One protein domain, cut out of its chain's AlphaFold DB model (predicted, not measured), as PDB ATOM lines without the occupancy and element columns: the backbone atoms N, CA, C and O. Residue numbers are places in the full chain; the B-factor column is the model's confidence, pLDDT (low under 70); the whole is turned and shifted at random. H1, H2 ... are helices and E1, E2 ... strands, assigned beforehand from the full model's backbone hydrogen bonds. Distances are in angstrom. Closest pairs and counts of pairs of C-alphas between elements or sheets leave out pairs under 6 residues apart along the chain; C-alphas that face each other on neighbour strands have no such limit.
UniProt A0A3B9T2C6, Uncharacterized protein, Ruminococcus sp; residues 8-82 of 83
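Overview. This is residues 8 to 82 of the 83 residues of an uncharacterized protein of Ruminococcus sp (UniProt A0A3B9T2C6). A two-stranded hairpin, E1 and E2, and a long helix, H2, spread as two arms from a corner at the short helix H1. Residues 58 to 82, mostly H2, stick out alone. The 75 printed residues hold E1, E2, H1, H2 in that order, mixed helices and strands, sheet antiparallel. The whole is extended: radius of gyration of the C-alphas 17.6 A, spans 50 by 40 by 23 A.

Arrangement. Look first at the hairpin of E1, residues 8 to 15, and E2, residues 22 to 30, antiparallel at 153 degrees; N 10 and O 27 are within hydrogen-bond range at 2.9 A. A tight link leads to H1, residues 32 to 43. Its residues 38 to 42 alone touch H2, residues 53 to 80, about perpendicular at 82 degrees; the closest C-alphas, of Leu 38 and Tyr 53, are 6.3 A apart. H2 is apart from both strands. In H1 and H2 every O i to N i+4 pair is within hydrogen-bond range.

Along the chain. Find C-alpha 8 at (-36.452, -26.795, -30.423); E1 runs 22.2 A, E2 25.5 A, H1 16.9 A. From C-alpha 53, H2 runs 41.2 A to C-alpha 80 at (-15.459, -11.469, -1.181).

Size, cuts and confidence. The farthest C-alphas, of Asp 49 and Lys 82, are 51.3 A apart. The printed part has no cut and no long link; residues 74 to 82 have pLDDT under 70.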
ATOM      1  N   THR A   8     -37.600 -26.930 -29.518       82.31
ATOM      2  CA  THR A   8     -36.452 -26.795 -30.423       82.31
ATOM      3  C   THR A   8     -36.090 -25.331 -30.550       82.31
ATOM      4  O   THR A   8     -36.936 -24.521 -30.922       82.31
ATOM      5  N   PHE A   9     -34.829 -25.009 -30.266       83.81
ATOM      6  CA  PHE A   9     -34.262 -23.680 -30.454       83.81
ATOM      7  C   PHE A   9     -33.327 -23.703 -31.659       83.81
ATOM      8  O   PHE A   9     -32.396 -24.507 -31.715       83.81
ATOM      9  N   MET A  10     -33.568 -22.818 -32.619       86.31
ATOM     10  CA  MET A  10     -32.718 -22.644 -33.792       86.31
ATOM     11  C   MET A  10     -32.113 -21.247 -33.755       86.31
ATOM     12  O   MET A  10     -32.832 -20.265 -33.583       86.31
ATOM     13  N   ASN A  11     -30.795 -21.157 -33.924       84.44
ATOM     14  CA  ASN A  11     -30.089 -19.882 -33.997       84.44
ATOM     15  C   ASN A  11     -29.924 -19.479 -35.456       84.44
ATOM     16  O   ASN A  11     -29.428 -20.266 -36.264       84.44
ATOM     17  N   GLN A  12     -30.316 -18.254 -35.784       87.06
ATOM     18  CA  GLN A  12     -30.172 -17.696 -37.122       87.06
ATOM     19  C   GLN A  12     -29.599 -16.281 -37.014       87.06
ATOM     20  O   GLN A  12     -29.916 -15.537 -36.086       87.06
ATOM     21  N   GLU A  13     -28.716 -15.918 -37.939       89.69
ATOM     22  CA  GLU A  13     -28.244 -14.542 -38.070       89.69
ATOM     23  C   GLU A  13     -29.215 -13.764 -38.955       89.69
ATOM     24  O   GLU A  13     -29.542 -14.185 -40.063       89.69
ATOM     25  N   TYR A  14     -29.658 -12.620 -38.457       86.44
ATOM     26  CA  TYR A  14     -30.510 -11.672 -39.154       86.44
ATOM     27  C   TYR A  14     -29.748 -10.364 -39.306       86.44
ATOM     28  O   TYR A  14     -28.903 -10.026 -38.480       86.44
ATOM     29  N   GLN A  15     -30.049  -9.604 -40.348       88.12
ATOM     30  CA  GLN A  15     -29.549  -8.244 -40.475       88.12
ATOM     31  C   GLN A  15     -30.627  -7.289 -39.968       88.12
ATOM     32  O   GLN A  15     -31.771  -7.344 -40.416       88.12
ATOM     33  N   ASN A  16     -30.274  -6.427 -39.020       83.75
ATOM     34  CA  ASN A  16     -31.153  -5.365 -38.565       83.75
ATOM     35  C   ASN A  16     -31.343  -4.365 -39.713       83.75
ATOM     36  O   ASN A  16     -30.396  -3.694 -40.116       83.75
ATOM     37  N   GLU A  17     -32.566  -4.249 -40.225       81.44
ATOM     38  CA  GLU A  17     -32.880  -3.385 -41.370       81.44
ATOM     39  C   GLU A  17     -32.651  -1.892 -41.083       81.44
ATOM     40  O   GLU A  17     -32.451  -1.111 -42.010       81.44
ATOM     41  N   LYS A  18     -32.655  -1.483 -39.807       84.50
ATOM     42  CA  LYS A  18     -32.473  -0.083 -39.394       84.50
ATOM     43  C   LYS A  18     -31.011   0.287 -39.160       84.50
ATOM     44  O   LYS A  18     -30.629   1.410 -39.471       84.50
ATOM     45  N   THR A  19     -30.210  -0.614 -38.584       89.00
ATOM     46  CA  THR A  19     -28.807  -0.322 -38.216       89.00
ATOM     47  C   THR A  19     -27.781  -0.988 -39.131       89.00
ATOM     48  O   THR A  19     -26.614  -0.612 -39.119       89.00
ATOM     49  N   GLY A  20     -28.193  -1.968 -39.940       86.50
ATOM     50  CA  GLY A  20     -27.301  -2.784 -40.767       86.50
ATOM     51  C   GLY A  20     -26.511  -3.838 -39.983       86.50
ATOM     52  O   GLY A  20     -25.767  -4.610 -40.584       86.50
ATOM     53  N   GLU A  21     -26.669  -3.902 -38.660       91.38
ATOM     54  CA  GLU A  21     -25.928  -4.829 -37.808       91.38
ATOM     55  C   GLU A  21     -26.459  -6.259 -37.904       91.38
ATOM     56  O   GLU A  21     -27.665  -6.495 -38.006       91.38
ATOM     57  N   LYS A  22     -25.549  -7.235 -37.811       87.69
ATOM     58  CA  LYS A  22     -25.923  -8.643 -37.675       87.69
ATOM     59  C   LYS A  22     -26.391  -8.910 -36.250       87.69
ATOM     60  O   LYS A  22     -25.637  -8.731 -35.297       87.69
ATOM     61  N   VAL A  23     -27.616  -9.391 -36.115       88.75
ATOM     62  CA  VAL A  23     -28.216  -9.801 -34.849       88.75
ATOM     63  C   VAL A  23     -28.493 -11.297 -34.875       88.75
ATOM     64  O   VAL A  23     -28.867 -11.861 -35.900       88.75
ATOM     65  N   ARG A  24     -28.309 -11.969 -33.740       85.62
ATOM     66  CA  ARG A  24     -28.685 -13.379 -33.597       85.62
ATOM     67  C   ARG A  24     -30.127 -13.448 -33.129       85.62
ATOM     68  O   ARG A  24     -30.443 -12.966 -32.046       85.62
ATOM     69  N   GLY A  25     -30.984 -14.037 -33.946       84.19
ATOM     70  CA  GLY A  25     -32.354 -14.351 -33.576       84.19
ATOM     71  C   GLY A  25     -32.487 -15.827 -33.232       84.19
ATOM     72  O   GLY A  25     -31.707 -16.672 -33.681       84.19
ATOM     73  N   ILE A  26     -33.492 -16.116 -32.415       85.31
ATOM     74  CA  ILE A  26     -33.802 -17.464 -31.962       85.31
ATOM     75  C   ILE A  26     -35.205 -17.799 -32.447       85.31
ATOM     76  O   ILE A  26     -36.163 -17.100 -32.120       85.31
ATOM     77  N   THR A  27     -35.321 -18.884 -33.201       86.38
ATOM     78  CA  THR A  27     -36.609 -19.463 -33.587       86.38
ATOM     79  C   THR A  27     -36.932 -20.591 -32.618       86.38
ATOM     80  O   THR A  27     -36.102 -21.478 -32.403       86.38
ATOM     81  N   VAL A  28     -38.127 -20.557 -32.024       86.00
ATOM     82  CA  VAL A  28     -38.582 -21.561 -31.053       86.00
ATOM     83  C   VAL A  28     -39.753 -22.334 -31.636       86.00
ATOM     84  O   VAL A  28     -40.790 -21.751 -31.948       86.00
ATOM     85  N   ILE A  29     -39.598 -23.651 -31.758       88.69
ATOM     86  CA  ILE A  29     -40.681 -24.562 -32.138       88.69
ATOM     87  C   ILE A  29     -41.181 -25.243 -30.867       88.69
ATOM     88  O   ILE A  29     -40.404 -25.883 -30.152       88.69
ATOM     89  N   VAL A  30     -42.477 -25.085 -30.596       88.06
ATOM     90  CA  VAL A  30     -43.144 -25.590 -29.394       88.06
ATOM     91  C   VAL A  30     -44.084 -26.727 -29.774       88.06
ATOM     92  O   VAL A  30     -45.040 -26.511 -30.515       88.06
ATOM     93  N   ASP A  31     -43.831 -27.919 -29.232       87.75
ATOM     94  CA  ASP A  31     -44.671 -29.096 -29.453       87.75
ATOM     95  C   ASP A  31     -44.841 -29.951 -28.179       87.75
ATOM     96  O   ASP A  31     -44.126 -29.802 -27.177       87.75
ATOM     97  N   GLY A  32     -45.819 -30.858 -28.214       88.62
ATOM     98  CA  GLY A  32     -46.036 -31.875 -27.189       88.62
ATOM     99  C   GLY A  32     -46.342 -31.293 -25.808       88.62
ATOM    100  O   GLY A  32     -47.114 -30.347 -25.664       88.62
ATOM    101  N   ALA A  33     -45.738 -31.866 -24.765       90.69
ATOM    102  CA  ALA A  33     -46.024 -31.483 -23.383       90.69
ATOM    103  C   ALA A  33     -45.752 -29.996 -23.086       90.69
ATOM    104  O   ALA A  33     -46.478 -29.392 -22.303       90.69
ATOM    105  N   PHE A  34     -44.750 -29.386 -23.732       89.19
ATOM    106  CA  PHE A  34     -44.448 -27.971 -23.516       89.19
ATOM    107  C   PHE A  34     -45.556 -27.065 -24.059       89.19
ATOM    108  O   PHE A  34     -45.945 -26.109 -23.395       89.19
ATOM    109  N   LYS A  35     -46.138 -27.421 -25.212       93.44
ATOM    110  CA  LYS A  35     -47.315 -26.740 -25.759       93.44
ATOM    111  C   LYS A  35     -48.470 -26.741 -24.756       93.44
ATOM    112  O   LYS A  35     -49.028 -25.687 -24.482       93.44
ATOM    113  N   LEU A  36     -48.770 -27.898 -24.159       94.12
ATOM    114  CA  LEU A  36     -49.855 -28.032 -23.177       94.12
ATOM    115  C   LEU A  36     -49.636 -27.157 -21.937       94.12
ATOM    116  O   LEU A  36     -50.589 -26.605 -21.394       94.12
ATOM    117  N   VAL A  37     -48.384 -27.009 -21.497       92.56
ATOM    118  CA  VAL A  37     -48.040 -26.097 -20.399       92.56
ATOM    119  C   VAL A  37     -48.304 -24.647 -20.801       92.56
ATOM    120  O   VAL A  37     -48.929 -23.921 -20.033       92.56
ATOM    121  N   LEU A  38     -47.882 -24.225 -21.998       93.31
ATOM    122  CA  LEU A  38     -48.156 -22.869 -22.486       93.31
ATOM    123  C   LEU A  38     -49.658 -22.609 -22.646       93.31
ATOM    124  O   LEU A  38     -50.133 -21.558 -22.223       93.31
ATOM    125  N   ASP A  39     -50.408 -23.567 -23.196       94.69
ATOM    126  CA  ASP A  39     -51.869 -23.488 -23.316       94.69
ATOM    127  C   ASP A  39     -52.527 -23.283 -21.950       94.69
ATOM    128  O   ASP A  39     -53.385 -22.414 -21.791       94.69
ATOM    129  N   LYS A  40     -52.090 -24.048 -20.946       95.31
ATOM    130  CA  LYS A  40     -52.603 -23.936 -19.583       95.31
ATOM    131  C   LYS A  40     -52.305 -22.560 -18.981       95.31
ATOM    132  O   LYS A  40     -53.218 -21.916 -18.476       95.31
ATOM    133  N   LEU A  41     -51.065 -22.078 -19.098       93.69
ATOM    134  CA  LEU A  41     -50.666 -20.755 -18.599       93.69
ATOM    135  C   LEU A  41     -51.466 -19.616 -19.242       93.69
ATOM    136  O   LEU A  41     -51.759 -18.623 -18.581       93.69
ATOM    137  N   ILE A  42     -51.821 -19.753 -20.521       95.44
ATOM    138  CA  ILE A  42     -52.678 -18.785 -21.212       95.44
ATOM    139  C   ILE A  42     -54.102 -18.863 -20.683       95.44
ATOM    140  O   ILE A  42     -54.662 -17.832 -20.326       95.44
ATOM    141  N   SER A  43     -54.666 -20.068 -20.588       95.44
ATOM    142  CA  SER A  43     -56.040 -20.277 -20.124       95.44
ATOM    143  C   SER A  43     -56.266 -19.846 -18.673       95.44
ATOM    144  O   SER A  43     -57.389 -19.501 -18.320       95.44
ATOM    145  N   GLU A  44     -55.236 -19.908 -17.830       94.25
ATOM    146  CA  GLU A  44     -55.293 -19.506 -16.418       94.25
ATOM    147  C   GLU A  44     -54.879 -18.038 -16.198       94.25
ATOM    148  O   GLU A  44     -54.906 -17.549 -15.067       94.25
ATOM    149  N   SER A  45     -54.490 -17.320 -17.258       91.00
ATOM    150  CA  SER A  45     -54.149 -15.899 -17.179       91.00
ATOM    151  C   SER A  45     -55.398 -15.051 -16.906       91.00
ATOM    152  O   SER A  45     -56.462 -15.361 -17.440       91.00
ATOM    153  N   PRO A  46     -55.293 -13.939 -16.152       90.44
ATOM    154  CA  PRO A  46     -56.416 -13.022 -15.939       90.44
ATOM    155  C   PRO A  46     -57.003 -12.451 -17.241       90.44
ATOM    156  O   PRO A  46     -58.206 -12.213 -17.296       90.44
ATOM    157  N   ASN A  47     -56.180 -12.282 -18.285       91.38
ATOM    158  CA  ASN A  47     -56.595 -11.789 -19.604       91.38
ATOM    159  C   ASN A  47     -56.137 -12.773 -20.704       91.38
ATOM    160  O   ASN A  47     -55.117 -12.530 -21.356       91.38
ATOM    161  N   PRO A  48     -56.826 -13.912 -20.898       87.00
ATOM    162  CA  PRO A  48     -56.377 -14.970 -21.808       87.00
ATOM    163  C   PRO A  48     -56.358 -14.520 -23.278       87.00
ATOM    164  O   PRO A  48     -55.435 -14.881 -24.006       87.00
ATOM    165  N   ASP A  49     -57.298 -13.671 -23.704       91.75
ATOM    166  CA  ASP A  49     -57.383 -13.154 -25.082       91.75
ATOM    167  C   ASP A  49     -56.218 -12.229 -25.469       91.75
ATOM    168  O   ASP A  49     -55.902 -12.054 -26.646       91.75
ATOM    169  N   GLU A  50     -55.540 -11.641 -24.481       89.94
ATOM    170  CA  GLU A  50     -54.367 -10.791 -24.702       89.94
ATOM    171  C   GLU A  50     -53.051 -11.583 -24.691       89.94
ATOM    172  O   GLU A  50     -51.973 -11.013 -24.922       89.94
ATOM    173  N   MET A  51     -53.119 -12.882 -24.401       92.00
ATOM    174  CA  MET A  51     -51.970 -13.753 -24.195       92.00
ATOM    175  C   MET A  51     -51.723 -14.649 -25.405       92.00
ATOM    176  O   MET A  51     -52.626 -15.099 -26.103       92.00
ATOM    177  N   ASN A  52     -50.449 -14.922 -25.663       93.56
ATOM    178  CA  ASN A  52     -50.011 -15.856 -26.690       93.56
ATOM    179  C   ASN A  52     -48.687 -16.498 -26.266       93.56
ATOM    180  O   ASN A  52     -48.057 -16.071 -25.293       93.56
ATOM    181  N   TYR A  53     -48.255 -17.522 -27.003       93.31
ATOM    182  CA  TYR A  53     -47.055 -18.286 -26.652       93.31
ATOM    183  C   TYR A  53     -45.818 -17.390 -26.558       93.31
ATOM    184  O   TYR A  53     -45.039 -17.527 -25.619       93.31
ATOM    185  N   THR A  54     -45.662 -16.435 -27.478       91.69
ATOM    186  CA  THR A  54     -44.529 -15.504 -27.483       91.69
ATOM    187  C   THR A  54     -44.477 -14.674 -26.207       91.69
ATOM    188  O   THR A  54     -43.421 -14.606 -25.588       91.69
ATOM    189  N   LYS A  55     -45.604 -14.100 -25.768       91.94
ATOM    190  CA  LYS A  55     -45.677 -13.316 -24.525       91.94
ATOM    191  C   LYS A  55     -45.328 -14.157 -23.301       91.94
ATOM    192  O   LYS A  55     -44.520 -13.727 -22.485       91.94
ATOM    193  N   VAL A  56     -45.889 -15.362 -23.195       93.56
ATOM    194  CA  VAL A  56     -45.613 -16.268 -22.066       93.56
ATOM    195  C   VAL A  56     -44.133 -16.642 -22.015       93.56
ATOM    196  O   VAL A  56     -43.511 -16.559 -20.957       93.56
ATOM    197  N   ILE A  57     -43.550 -17.014 -23.158       92.12
ATOM    198  CA  ILE A  57     -42.132 -17.375 -23.252       92.12
ATOM    199  C   ILE A  57     -41.247 -16.164 -22.940       92.12
ATOM    200  O   ILE A  57     -40.289 -16.299 -22.186       92.12
ATOM    201  N   GLN A  58     -41.569 -14.985 -23.473       90.56
ATOM    202  CA  GLN A  58     -40.823 -13.755 -23.220       90.56
ATOM    203  C   GLN A  58     -40.804 -13.410 -21.725       90.56
ATOM    204  O   GLN A  58     -39.732 -13.183 -21.168       90.56
ATOM    205  N   GLU A  59     -41.959 -13.437 -21.061       91.31
ATOM    206  CA  GLU A  59     -42.065 -13.192 -19.619       91.31
ATOM    207  C   GLU A  59     -41.268 -14.212 -18.800       91.31
ATOM    208  O   GLU A  59     -40.526 -13.839 -17.890       91.31
ATOM    209  N   ALA A  60     -41.381 -15.499 -19.138       91.25
ATOM    210  CA  ALA A  60     -40.631 -16.558 -18.471       91.25
ATOM    211  C   ALA A  60     -39.113 -16.379 -18.641       91.25
ATOM    212  O   ALA A  60     -38.367 -16.508 -17.670       91.25
ATOM    213  N   LEU A  61     -38.660 -16.026 -19.849       91.19
ATOM    214  CA  LEU A  61     -37.253 -15.745 -20.132       91.19
ATOM    215  C   LEU A  61     -36.750 -14.542 -19.331       91.19
ATOM    216  O   LEU A  61     -35.702 -14.646 -18.700       91.19
ATOM    217  N   PHE A  62     -37.486 -13.427 -19.302       91.12
ATOM    218  CA  PHE A  62     -37.079 -12.246 -18.532       91.12
ATOM    219  C   PHE A  62     -36.968 -12.539 -17.038       91.12
ATOM    220  O   PHE A  62     -35.973 -12.166 -16.414       91.12
ATOM    221  N   ARG A  63     -37.959 -13.231 -16.465       92.00
ATOM    222  CA  ARG A  63     -37.933 -13.624 -15.050       92.00
ATOM    223  C   ARG A  63     -36.737 -14.521 -14.755       92.00
ATOM    224  O   ARG A  63     -35.946 -14.184 -13.878       92.00
ATOM    225  N   GLY A  64     -36.545 -15.576 -15.547       91.38
ATOM    226  CA  GLY A  64     -35.421 -16.497 -15.375       91.38
ATOM    227  C   GLY A  64     -34.057 -15.814 -15.524       91.38
ATOM    228  O   GLY A  64     -33.163 -16.044 -14.715       91.38
ATOM    229  N   ILE A  65     -33.888 -14.923 -16.508       90.38
ATOM    230  CA  ILE A  65     -32.642 -14.159 -16.689       90.38
ATOM    231  C   ILE A  65     -32.379 -13.248 -15.486       90.38
ATOM    232  O   ILE A  65     -31.251 -13.201 -14.994       90.38
ATOM    233  N   ASN A  66     -33.399 -12.546 -14.986       88.12
ATOM    234  CA  ASN A  66     -33.255 -11.681 -13.816       88.12
ATOM    235  C   ASN A  66     -32.845 -12.474 -12.568       88.12
ATOM    236  O   ASN A  66     -31.974 -12.024 -11.821       88.12
ATOM    237  N   GLU A  67     -33.412 -13.664 -12.365       91.56
ATOM    238  CA  GLU A  67     -33.007 -14.557 -11.275       91.56
ATOM    239  C   GLU A  67     -31.548 -15.007 -11.417       91.56
ATOM    240  O   GLU A  67     -30.793 -14.937 -10.446       91.56
ATOM    241  N   LEU A  68     -31.108 -15.380 -12.624       88.12
ATOM    242  CA  LEU A  68     -29.714 -15.758 -12.888       88.12
ATOM    243  C   LEU A  68     -28.734 -14.607 -12.626       88.12
ATOM    244  O   LEU A  68     -27.654 -14.818 -12.071       88.12
ATOM    245  N   ILE A  69     -29.090 -13.379 -13.013       86.38
ATOM    246  CA  ILE A  69     -28.273 -12.193 -12.723       86.38
ATOM    247  C   ILE A  69     -28.204 -11.967 -11.209       86.38
ATOM    248  O   ILE A  69     -27.112 -11.760 -10.678       86.38
ATOM    249  N   GLY A  70     -29.340 -12.038 -10.511       83.94
ATOM    250  CA  GLY A  70     -29.403 -11.870  -9.059       83.94
ATOM    251  C   GLY A  70     -28.573 -12.908  -8.296       83.94
ATOM    252  O   GLY A  70     -27.843 -12.552  -7.371       83.94
ATOM    253  N   ASP A  71     -28.628 -14.173  -8.709       77.50
ATOM    254  CA  ASP A  71     -27.848 -15.272  -8.125       77.50
ATOM    255  C   ASP A  71     -26.334 -15.082  -8.334       77.50
ATOM    256  O   ASP A  71     -25.538 -15.235  -7.405       77.50
ATOM    257  N   ASN A  72     -25.927 -14.629  -9.522       71.12
ATOM    258  CA  ASN A  72     -24.524 -14.342  -9.828       71.12
ATOM    259  C   ASN A  72     -23.957 -13.158  -9.028       71.12
ATOM    260  O   ASN A  72     -22.758 -13.132  -8.745       71.12
ATOM    261  N   GLN A  73     -24.788 -12.183  -8.653       70.94
ATOM    262  CA  GLN A  73     -24.369 -11.077  -7.785       70.94
ATOM    263  C   GLN A  73     -24.205 -11.535  -6.328       70.94
ATOM    264  O   GLN A  73     -23.225 -11.166  -5.682       70.94
ATOM    265  N   LYS A  74     -25.101 -12.399  -5.826       63.84
ATOM    266  CA  LYS A  74     -24.992 -12.985  -4.475       63.84
ATOM    267  C   LYS A  74     -23.735 -13.845  -4.325       63.84
ATOM    268  O   LYS A  74     -22.948 -13.617  -3.412       63.84
ATOM    269  N   LYS A  75     -23.461 -14.706  -5.309       66.12
ATOM    270  CA  LYS A  75     -22.256 -15.552  -5.328       66.12
ATOM    271  C   LYS A  75     -20.947 -14.756  -5.318       66.12
ATOM    272  O   LYS A  75     -19.967 -15.216  -4.738       66.12
ATOM    273  N   LYS A  76     -20.912 -13.560  -5.924       62.41
ATOM    274  CA  LYS A  76     -19.738 -12.668  -5.873       62.41
ATOM    275  C   LYS A  76     -19.550 -12.008  -4.503       62.41
ATOM    276  O   LYS A  76     -18.409 -11.848  -4.071       62.41
ATOM    277  N   ALA A  77     -20.634 -11.656  -3.812       60.94
ATOM    278  CA  ALA A  77     -20.567 -11.089  -2.463       60.94
ATOM    279  C   ALA A  77     -20.034 -12.119  -1.447       60.94
ATOM    280  O   ALA A  77     -19.081 -11.841  -0.722       60.94
ATOM    281  N   GLU A  78     -20.524 -13.360  -1.509       60.12
ATOM    282  CA  GLU A  78     -20.117 -14.450  -0.606       60.12
ATOM    283  C   GLU A  78     -18.659 -14.916  -0.808       60.12
ATOM    284  O   GLU A  78     -18.048 -15.488   0.097       60.12
ATOM    285  N   GLN A  79     -18.079 -14.680  -1.991       58.16
ATOM    286  CA  GLN A  79     -16.667 -14.963  -2.293       58.16
ATOM    287  C   GLN A  79     -15.713 -13.832  -1.882       58.16
ATOM    288  O   GLN A  79     -14.505 -14.064  -1.787       58.16
ATOM    289  N   THR A  80     -16.241 -12.632  -1.631       58.38
ATOM    290  CA  THR A  80     -15.459 -11.469  -1.181       58.38
ATOM    291  C   THR A  80     -15.381 -11.409   0.349       58.38
ATOM    292  O   THR A  80     -14.385 -10.946   0.882       58.38
ATOM    293  N   GLU A  81     -16.371 -11.954   1.068       55.47
ATOM    294  CA  GLU A  81     -16.370 -12.044   2.543       55.47
ATOM    295  C   GLU A  81     -15.587 -13.252   3.102       55.47
ATOM    296  O   GLU A  81     -15.384 -13.359   4.310       55.47
ATOM    297  N   LYS A  82     -15.142 -14.175   2.239       54.69
ATOM    298  CA  LYS A  82     -14.307 -15.335   2.614       54.69
ATOM    299  C   LYS A  82     -12.808 -15.139   2.344       54.69
ATOM    300  O   LYS A  82     -12.065 -16.121   2.410       54.69
TER     301      LYS A  82